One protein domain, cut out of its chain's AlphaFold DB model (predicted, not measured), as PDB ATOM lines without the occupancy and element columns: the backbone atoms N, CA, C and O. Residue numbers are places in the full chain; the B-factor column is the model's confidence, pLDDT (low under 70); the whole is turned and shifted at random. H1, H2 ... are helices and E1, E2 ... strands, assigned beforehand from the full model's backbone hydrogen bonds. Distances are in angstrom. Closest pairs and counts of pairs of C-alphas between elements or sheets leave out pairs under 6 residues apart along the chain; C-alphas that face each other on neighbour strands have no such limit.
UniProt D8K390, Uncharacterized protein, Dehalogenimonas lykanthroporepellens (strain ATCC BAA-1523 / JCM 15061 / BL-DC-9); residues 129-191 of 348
ATOM      1  N   THR A 129     -20.156 -44.527 -18.140       80.00
ATOM      2  CA  THR A 129     -20.886 -45.626 -17.512       80.00
ATOM      3  C   THR A 129     -21.155 -45.255 -16.061       80.00
ATOM      4  O   THR A 129     -20.237 -44.913 -15.320       80.00
ATOM      5  N   SER A 130     -22.420 -45.299 -15.650       80.44
ATOM      6  CA  SER A 130     -22.852 -44.992 -14.285       80.44
ATOM      7  C   SER A 130     -23.852 -46.048 -13.825       80.44
ATOM      8  O   SER A 130     -24.728 -46.392 -14.614       80.44
ATOM      9  N   PRO A 131     -23.817 -46.519 -12.565       82.44
ATOM     10  CA  PRO A 131     -24.866 -47.388 -12.019       82.44
ATOM     11  C   PRO A 131     -26.281 -46.798 -12.132       82.44
ATOM     12  O   PRO A 131     -27.261 -47.526 -12.063       82.44
ATOM     13  N   LEU A 132     -26.375 -45.475 -12.304       83.94
ATOM     14  CA  LEU A 132     -27.616 -44.718 -12.484       83.94
ATOM     15  C   LEU A 132     -27.878 -44.353 -13.958       83.94
ATOM     16  O   LEU A 132     -28.675 -43.463 -14.248       83.94
ATOM     17  N   GLY A 133     -27.139 -44.964 -14.884       81.94
ATOM     18  CA  GLY A 133     -27.330 -44.814 -16.319       81.94
ATOM     19  C   GLY A 133     -28.485 -45.671 -16.848       81.94
ATOM     20  O   GLY A 133     -29.039 -46.493 -16.113       81.94
ATOM     21  N   PRO A 134     -28.852 -45.498 -18.127       81.94
ATOM     22  CA  PRO A 134     -29.860 -46.328 -18.771       81.94
ATOM     23  C   PRO A 134     -29.445 -47.801 -18.739       81.94
ATOM     24  O   PRO A 134     -28.264 -48.130 -18.830       81.94
ATOM     25  N   THR A 135     -30.416 -48.704 -18.626       84.25
ATOM     26  CA  THR A 135     -30.163 -50.147 -18.580       84.25
ATOM     27  C   THR A 135     -30.950 -50.886 -19.646       84.25
ATOM     28  O   THR A 135     -32.123 -50.587 -19.859       84.25
ATOM     29  N   ILE A 136     -30.341 -51.905 -20.245       82.06
ATOM     30  CA  ILE A 136     -31.007 -52.835 -21.160       82.06
ATOM     31  C   ILE A 136     -30.975 -54.251 -20.589       82.06
ATOM     32  O   ILE A 136     -30.013 -54.646 -19.922       82.06
ATOM     33  N   GLN A 137     -32.018 -55.032 -20.866       77.06
ATOM     34  CA  GLN A 137     -31.991 -56.474 -20.633       77.06
ATOM     35  C   GLN A 137     -31.263 -57.130 -21.801       77.06
ATOM     36  O   GLN A 137     -31.806 -57.229 -22.898       77.06
ATOM     37  N   ALA A 138     -30.015 -57.540 -21.574       67.81
ATOM     38  CA  ALA A 138     -29.232 -58.231 -22.593       67.81
ATOM     39  C   ALA A 138     -29.677 -59.698 -22.726       67.81
ATOM     40  O   ALA A 138     -29.717 -60.239 -23.827       67.81
ATOM     41  N   GLN A 139     -30.025 -60.325 -21.596       73.25
ATOM     42  CA  GLN A 139     -30.550 -61.688 -21.480       73.25
ATOM     43  C   GLN A 139     -31.498 -61.773 -20.267       73.25
ATOM     44  O   GLN A 139     -31.440 -60.892 -19.400       73.25
ATOM     45  N   PRO A 140     -32.349 -62.813 -20.150       63.50
ATOM     46  CA  PRO A 140     -33.180 -63.015 -18.964       63.50
ATOM     47  C   PRO A 140     -32.341 -62.988 -17.676       63.50
ATOM     48  O   PRO A 140     -31.434 -63.796 -17.497       63.50
ATOM     49  N   GLY A 141     -32.618 -62.026 -16.793       71.06
ATOM     50  CA  GLY A 141     -31.897 -61.847 -15.525       71.06
ATOM     51  C   GLY A 141     -30.557 -61.099 -15.610       71.06
ATOM     52  O   GLY A 141     -29.983 -60.803 -14.564       71.06
ATOM     53  N   GLN A 142     -30.071 -60.734 -16.804       74.00
ATOM     54  CA  GLN A 142     -28.875 -59.899 -16.974       74.00
ATOM     55  C   GLN A 142     -29.246 -58.486 -17.425       74.00
ATOM     56  O   GLN A 142     -29.519 -58.219 -18.599       74.00
ATOM     57  N   VAL A 143     -29.212 -57.565 -16.463       78.38
ATOM     58  CA  VAL A 143     -29.350 -56.129 -16.699       78.38
ATOM     59  C   VAL A 143     -27.964 -55.545 -16.944       78.38
ATOM     60  O   VAL A 143     -27.072 -55.680 -16.107       78.38
ATOM     61  N   ARG A 144     -27.776 -54.887 -18.089       80.88
ATOM     62  CA  ARG A 144     -26.529 -54.198 -18.430       80.88
ATOM     63  C   ARG A 144     -26.761 -52.696 -18.442       80.88
ATOM     64  O   ARG A 144     -27.696 -52.218 -19.082       80.88
ATOM     65  N   VAL A 145     -25.887 -51.960 -17.762       82.56
ATOM     66  CA  VAL A 145     -25.813 -50.501 -17.879       82.56
ATOM     67  C   VAL A 145     -25.288 -50.149 -19.267       82.56
ATOM     68  O   VAL A 145     -24.249 -50.657 -19.694       82.56
ATOM     69  N   VAL A 146     -26.008 -49.277 -19.960       83.25
ATOM     70  CA  VAL A 146     -25.617 -48.715 -21.248       83.25
ATOM     71  C   VAL A 146     -24.785 -47.454 -20.995       83.25
ATOM     72  O   VAL A 146     -25.231 -46.571 -20.253       83.25
ATOM     73  N   PRO A 147     -23.574 -47.353 -21.571       82.69
ATOM     74  CA  PRO A 147     -22.796 -46.122 -21.529       82.69
ATOM     75  C   PRO A 147     -23.560 -44.968 -22.184       82.69
ATOM     76  O   PRO A 147     -24.160 -45.132 -23.241       82.69
ATOM     77  N   ILE A 148     -23.518 -43.792 -21.566       83.25
ATOM     78  CA  ILE A 148     -24.098 -42.562 -22.105       83.25
ATOM     79  C   ILE A 148     -23.000 -41.836 -22.886       83.25
ATOM     80  O   ILE A 148     -21.999 -41.441 -22.282       83.25
ATOM     81  N   SER A 149     -23.171 -41.654 -24.196       83.06
ATOM     82  CA  SER A 149     -22.308 -40.757 -24.975       83.06
ATOM     83  C   SER A 149     -22.638 -39.303 -24.639       83.06
ATOM     84  O   SER A 149     -23.805 -38.909 -24.538       83.06
ATOM     85  N   VAL A 150     -21.599 -38.495 -24.437       80.19
ATOM     86  CA  VAL A 150     -21.759 -37.052 -24.230       80.19
ATOM     87  C   VAL A 150     -22.201 -36.360 -25.520       80.19
ATOM     88  O   VAL A 150     -22.986 -35.406 -25.458       80.19
ATOM     89  N   GLU A 151     -21.749 -36.848 -26.674       78.50
ATOM     90  CA  GLU A 151     -22.197 -36.392 -27.986       78.50
ATOM     91  C   GLU A 151     -23.683 -36.668 -28.219       78.50
ATOM     92  O   GLU A 151     -24.395 -35.734 -28.572       78.50
ATOM     93  N   ASP A 152     -24.184 -37.874 -27.936       82.56
ATOM     94  CA  ASP A 152     -25.606 -38.203 -28.138       82.56
ATOM     95  C   ASP A 152     -26.531 -37.284 -27.330       82.56
ATOM     96  O   ASP A 152     -27.549 -36.793 -27.829       82.56
ATOM     97  N   VAL A 153     -26.158 -36.985 -26.079       83.00
ATOM     98  CA  VAL A 153     -26.909 -36.045 -25.235       83.00
ATOM     99  C   VAL A 153     -26.886 -34.641 -25.841       83.00
ATOM    100  O   VAL A 153     -27.923 -33.978 -25.904       83.00
ATOM    101  N   ALA A 154     -25.729 -34.173 -26.317       79.69
ATOM    102  CA  ALA A 154     -25.623 -32.874 -26.977       79.69
ATOM    103  C   ALA A 154     -26.407 -32.829 -28.302       79.69
ATOM    104  O   ALA A 154     -27.078 -31.835 -28.583       79.69
ATOM    105  N   GLY A 155     -26.361 -33.912 -29.078       81.38
ATOM    106  CA  GLY A 155     -27.080 -34.100 -30.332       81.38
ATOM    107  C   GLY A 155     -28.591 -34.074 -30.134       81.38
ATOM    108  O   GLY A 155     -29.287 -33.424 -30.908       81.38
ATOM    109  N   PHE A 156     -29.100 -34.669 -29.052       84.06
ATOM    110  CA  PHE A 156     -30.518 -34.592 -28.697       84.06
ATOM    111  C   PHE A 156     -30.984 -33.145 -28.472       84.06
ATOM    112  O   PHE A 156     -31.994 -32.722 -29.039       84.06
ATOM    113  N   PHE A 157     -30.228 -32.347 -27.708       80.44
ATOM    114  CA  PHE A 157     -30.548 -30.926 -27.519       80.44
ATOM    115  C   PHE A 157     -30.375 -30.106 -28.806       80.44
ATOM    116  O   PHE A 157     -31.160 -29.192 -29.060       80.44
ATOM    117  N   ALA A 158     -29.377 -30.421 -29.636       79.88
ATOM    118  CA  ALA A 158     -29.181 -29.761 -30.924       79.88
ATOM    119  C   ALA A 158     -30.337 -30.053 -31.894       79.88
ATOM    120  O   ALA A 158     -30.846 -29.130 -32.527       79.88
ATOM    121  N   LEU A 159     -30.796 -31.307 -31.964       81.56
ATOM    122  CA  LEU A 159     -31.968 -31.718 -32.738       81.56
ATOM    123  C   LEU A 159     -33.211 -30.958 -32.274       81.56
ATOM    124  O   LEU A 159     -33.891 -30.346 -33.090       81.56
ATOM    125  N   ALA A 160     -33.470 -30.938 -30.965       78.56
ATOM    126  CA  ALA A 160     -34.582 -30.196 -30.381       78.56
ATOM    127  C   ALA A 160     -34.582 -28.713 -30.790       78.56
ATOM    128  O   ALA A 160     -35.600 -28.201 -31.254       78.56
ATOM    129  N   ASN A 161     -33.437 -28.039 -30.664       75.25
ATOM    130  CA  ASN A 161     -33.307 -26.625 -31.017       75.25
ATOM    131  C   ASN A 161     -33.485 -26.374 -32.519       75.25
ATOM    132  O   ASN A 161     -34.202 -25.452 -32.907       75.25
ATOM    133  N   ASN A 162     -32.860 -27.201 -33.359       75.88
ATOM    134  CA  ASN A 162     -32.828 -26.997 -34.807       75.88
ATOM    135  C   ASN A 162     -34.134 -27.415 -35.496       75.88
ATOM    136  O   ASN A 162     -34.520 -26.806 -36.490       75.88
ATOM    137  N   SER A 163     -34.818 -28.449 -35.000       68.31
ATOM    138  CA  SER A 163     -36.047 -28.970 -35.615       68.31
ATOM    139  C   SER A 163     -37.298 -28.174 -35.258       68.31
ATOM    140  O   SER A 163     -38.261 -28.208 -36.018       68.31
ATOM    141  N   ALA A 164     -37.308 -27.478 -34.121       63.06
ATOM    142  CA  ALA A 164     -38.492 -26.769 -33.637       63.06
ATOM    143  C   ALA A 164     -38.332 -25.234 -33.595       63.06
ATOM    144  O   ALA A 164     -39.184 -24.571 -33.009       63.06
ATOM    145  N   ASP A 165     -37.273 -24.674 -34.212       65.38
ATOM    146  CA  ASP A 165     -36.915 -23.235 -34.198       65.38
ATOM    147  C   ASP A 165     -37.130 -22.602 -32.809       65.38
ATOM    148  O   ASP A 165     -37.711 -21.524 -32.653       65.38
ATOM    149  N   ILE A 166     -36.724 -23.339 -31.766       64.69
ATOM    150  CA  ILE A 166     -37.024 -23.000 -30.376       64.69
ATOM    151  C   ILE A 166     -36.151 -21.809 -29.981       64.69
ATOM    152  O   ILE A 166     -34.993 -21.960 -29.600       64.69
ATOM    153  N   LYS A 167     -36.714 -20.605 -30.068       64.06
ATOM    154  CA  LYS A 167     -36.069 -19.357 -29.619       64.06
ATOM    155  C   LYS A 167     -36.409 -18.999 -28.170       64.06
ATOM    156  O   LYS A 167     -35.767 -18.132 -27.579       64.06
ATOM    157  N   GLU A 168     -37.408 -19.664 -27.597       67.12
ATOM    158  CA  GLU A 168     -37.950 -19.376 -26.270       67.12
ATOM    159  C   GLU A 168     -37.438 -20.362 -25.207       67.12
ATOM    160  O   GLU A 168     -37.130 -21.517 -25.493       67.12
ATOM    161  N   LYS A 169     -37.339 -19.908 -23.949       65.50
ATOM    162  CA  LYS A 169     -36.812 -20.719 -22.831       65.50
ATOM    163  C   LYS A 169     -37.788 -21.791 -22.332       65.50
ATOM    164  O   LYS A 169     -37.342 -22.816 -21.828       65.50
ATOM    165  N   GLU A 170     -39.094 -21.571 -22.476       70.44
ATOM    166  CA  GLU A 170     -40.141 -22.475 -21.970       70.44
ATOM    167  C   GLU A 170     -40.105 -23.872 -22.629       70.44
ATOM    168  O   GLU A 170     -40.046 -24.873 -21.910       70.44
ATOM    169  N   PRO A 171     -40.025 -24.010 -23.971       75.94
ATOM    170  CA  PRO A 171     -39.932 -25.333 -24.589       75.94
ATOM    171  C   PRO A 171     -38.634 -26.069 -24.227       75.94
ATOM    172  O   PRO A 171     -38.655 -27.287 -24.050       75.94
ATOM    173  N   LEU A 172     -37.524 -25.350 -24.037       74.12
ATOM    174  CA  LEU A 172     -36.245 -25.924 -23.601       74.12
ATOM    175  C   LEU A 172     -36.327 -26.563 -22.210       74.12
ATOM    176  O   LEU A 172     -35.812 -27.667 -22.022       74.12
ATOM    177  N   LEU A 173     -36.995 -25.905 -21.257       80.12
ATOM    178  CA  LEU A 173     -37.225 -26.461 -19.919       80.12
ATOM    179  C   LEU A 173     -38.028 -27.761 -20.000       80.12
ATOM    180  O   LEU A 173     -37.635 -28.758 -19.404       80.12
ATOM    181  N   SER A 174     -39.070 -27.802 -20.834       83.94
ATOM    182  CA  SER A 174     -39.880 -29.014 -21.005       83.94
ATOM    183  C   SER A 174     -39.089 -30.202 -21.578       83.94
ATOM    184  O   SER A 174     -39.334 -31.356 -21.219       83.94
ATOM    185  N   ILE A 175     -38.122 -29.939 -22.462       82.75
ATOM    186  CA  ILE A 175     -37.256 -30.964 -23.059       82.75
ATOM    187  C   ILE A 175     -36.231 -31.448 -22.036       82.75
ATOM    188  O   ILE A 175     -36.011 -32.655 -21.911       82.75
ATOM    189  N   PHE A 176     -35.644 -30.519 -21.281       83.56
ATOM    190  CA  PHE A 176     -34.745 -30.848 -20.184       83.56
ATOM    191  C   PHE A 176     -35.448 -31.707 -19.125       83.56
ATOM    192  O   PHE A 176     -34.918 -32.750 -18.754       83.56
ATOM    193  N   ASP A 177     -36.663 -31.336 -18.712       85.75
ATOM    194  CA  ASP A 177     -37.458 -32.089 -17.738       85.75
ATOM    195  C   ASP A 177     -37.791 -33.496 -18.243       85.75
ATOM    196  O   ASP A 177     -37.649 -34.476 -17.509       85.75
ATOM    197  N   ARG A 178     -38.162 -33.637 -19.524       85.69
ATOM    198  CA  ARG A 178     -38.380 -34.958 -20.134       85.69
ATOM    199  C   ARG A 178     -37.112 -35.804 -20.109       85.69
ATOM    200  O   ARG A 178     -37.193 -36.972 -19.738       85.69
ATOM    201  N   LEU A 179     -35.954 -35.241 -20.444       84.19
ATOM    202  CA  LEU A 179     -34.693 -35.982 -20.398       84.19
ATOM    203  C   LEU A 179     -34.315 -36.367 -18.961       84.19
ATOM    204  O   LEU A 179     -34.004 -37.527 -18.705       84.19
ATOM    205  N   ALA A 180     -34.396 -35.426 -18.019       86.31
ATOM    206  CA  ALA A 180     -34.096 -35.649 -16.605       86.31
ATOM    207  C   ALA A 180     -35.072 -36.630 -15.927       86.31
ATOM    208  O   ALA A 180     -34.724 -37.243 -14.918       86.31
ATOM    209  N   SER A 181     -36.270 -36.823 -16.494       85.94
ATOM    210  CA  SER A 181     -37.216 -37.861 -16.059       85.94
ATOM    211  C   SER A 181     -36.821 -39.280 -16.493       85.94
ATOM    212  O   SER A 181     -37.255 -40.245 -15.869       85.94
ATOM    213  N   GLN A 182     -36.019 -39.417 -17.556       83.25
ATOM    214  CA  GLN A 182     -35.609 -40.708 -18.131       83.25
ATOM    215  C   GLN A 182     -34.164 -41.074 -17.780       83.25
ATOM    216  O   GLN A 182     -33.833 -42.246 -17.623       83.25
ATOM    217  N   VAL A 183     -33.294 -40.071 -17.652       82.50
ATOM    218  CA  VAL A 183     -31.884 -40.227 -17.300       82.50
ATOM    219  C   VAL A 183     -31.649 -39.578 -15.948       82.50
ATOM    220  O   VAL A 183     -31.940 -38.401 -15.750       82.50
ATOM    221  N   HIS A 184     -31.075 -40.339 -15.017       87.38
ATOM    222  CA  HIS A 184     -30.860 -39.864 -13.658       87.38
ATOM    223  C   HIS A 184     -30.024 -38.561 -13.639       87.38
ATOM    224  O   HIS A 184     -28.950 -38.523 -14.249       87.38
ATOM    225  N   PRO A 185     -30.414 -37.511 -12.886       86.12
ATOM    226  CA  PRO A 185     -29.702 -36.226 -12.868       86.12
ATOM    227  C   PRO A 185     -28.208 -36.319 -12.532       86.12
ATOM    228  O   PRO A 185     -27.394 -35.606 -13.110       86.12
ATOM    229  N   LEU A 186     -27.808 -37.236 -11.642       87.25
ATOM    230  CA  LEU A 186     -26.384 -37.495 -11.362       87.25
ATOM    231  C   LEU A 186     -25.605 -38.008 -12.587       87.25
ATOM    232  O   LEU A 186     -24.420 -37.696 -12.714       87.25
ATOM    233  N   ALA A 187     -26.249 -38.759 -13.487       85.44
ATOM    234  CA  ALA A 187     -25.652 -39.208 -14.741       85.44
ATOM    235  C   ALA A 187     -25.520 -38.042 -15.739       85.44
ATOM    236  O   ALA A 187     -24.453 -37.867 -16.319       85.44
ATOM    237  N   LEU A 188     -26.532 -37.171 -15.846       84.19
ATOM    238  CA  LEU A 188     -26.447 -35.933 -16.640       84.19
ATOM    239  C   LEU A 188     -25.370 -34.970 -16.105       84.19
ATOM    240  O   LEU A 188     -24.597 -34.391 -16.867       84.19
ATOM    241  N   GLY A 189     -25.256 -34.843 -14.782       85.44
ATOM    242  CA  GLY A 189     -24.185 -34.078 -14.146       85.44
ATOM    243  C   GLY A 189     -22.800 -34.675 -14.414       85.44
ATOM    244  O   GLY A 189     -21.831 -33.933 -14.573       85.44
ATOM    245  N   ALA A 190     -22.687 -36.005 -14.496       84.81
ATOM    246  CA  ALA A 190     -21.452 -36.662 -14.913       84.81
ATOM    247  C   ALA A 190     -21.119 -36.356 -16.384       84.81
ATOM    248  O   ALA A 190     -19.966 -36.030 -16.661       84.81
ATOM    249  N   VAL A 191     -22.113 -36.381 -17.285       83.81
ATOM    250  CA  VAL A 191     -21.982 -36.013 -18.714       83.81
ATOM    251  C   VAL A 191     -21.383 -34.623 -18.861       83.81
ATOM    252  O   VAL A 191     -20.351 -34.456 -19.513       83.81
TER     253      VAL A 191
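This is residues 129 to 191 of the 348 residues of an uncharacterized protein of Dehalogenimonas lykanthroporepellens (strain ATCC BAA-1523 / JCM 15061 / BL-DC-9) (UniProt D8K390). What shape does the backbone make? It is a loose rod with a small two-strand hairpin, E1 and E2, at one end, and two longer helices, H1 and H2, that make a narrow V toward the other; the short helix H3 spans the open side of the V. What is it made of? The 63 printed residues hold, in order, E1, E2, H1, H2 and H3, of mixed class, with one antiparallel sheet, E1 - E2. How large is it? The radius of gyration of the C-alphas is 13.9 A, loose, and the spans are 44 by 20 by 18 A.

Where are the strands? E1, residues 135 to 139, begins at C-alpha 135 (-30.163, -50.147, -18.580), and E2 is residues 142 to 145. Where are the helices? H1, residues 150 to 163, measures 20.0 A; H2, residues 169 to 182, measures 20.6 A. H3, residues 185 to 191, ends at C-alpha 191 (-21.982, -36.013, -18.714).

How do the strands pair? The hairpin E1 and E2 is antiparallel at 149 degrees, with N 136 and O 144 at 2.9 A, within hydrogen-bond range. How do the helices stand? H1 and H2 are close but not clearly touching, the closest C-alphas being Ala 160 and Ile 175, 7.8 A, at a steep tilt of 39 degrees, opposite ways. H3 is about perpendicular to H1, 78 degrees, and close but not clearly touching it, with the closest C-alphas, Val 150 and Val 191, 5.6 A apart. Are the helix backbones complete? In H1, H2 and H3 every O i to N i+4 pair is within hydrogen-bond range.

How far does it reach? The C-alphas of Pro 140 and Lys 167, the two farthest apart, are 45.0 A from each other, and residues 162 to 170 stand free. Are there cuts or long links? The printed part has no cut, and the four links are tight. Where is confidence low? The pLDDT is under 70 at residues 138, 140 and 163 to 169.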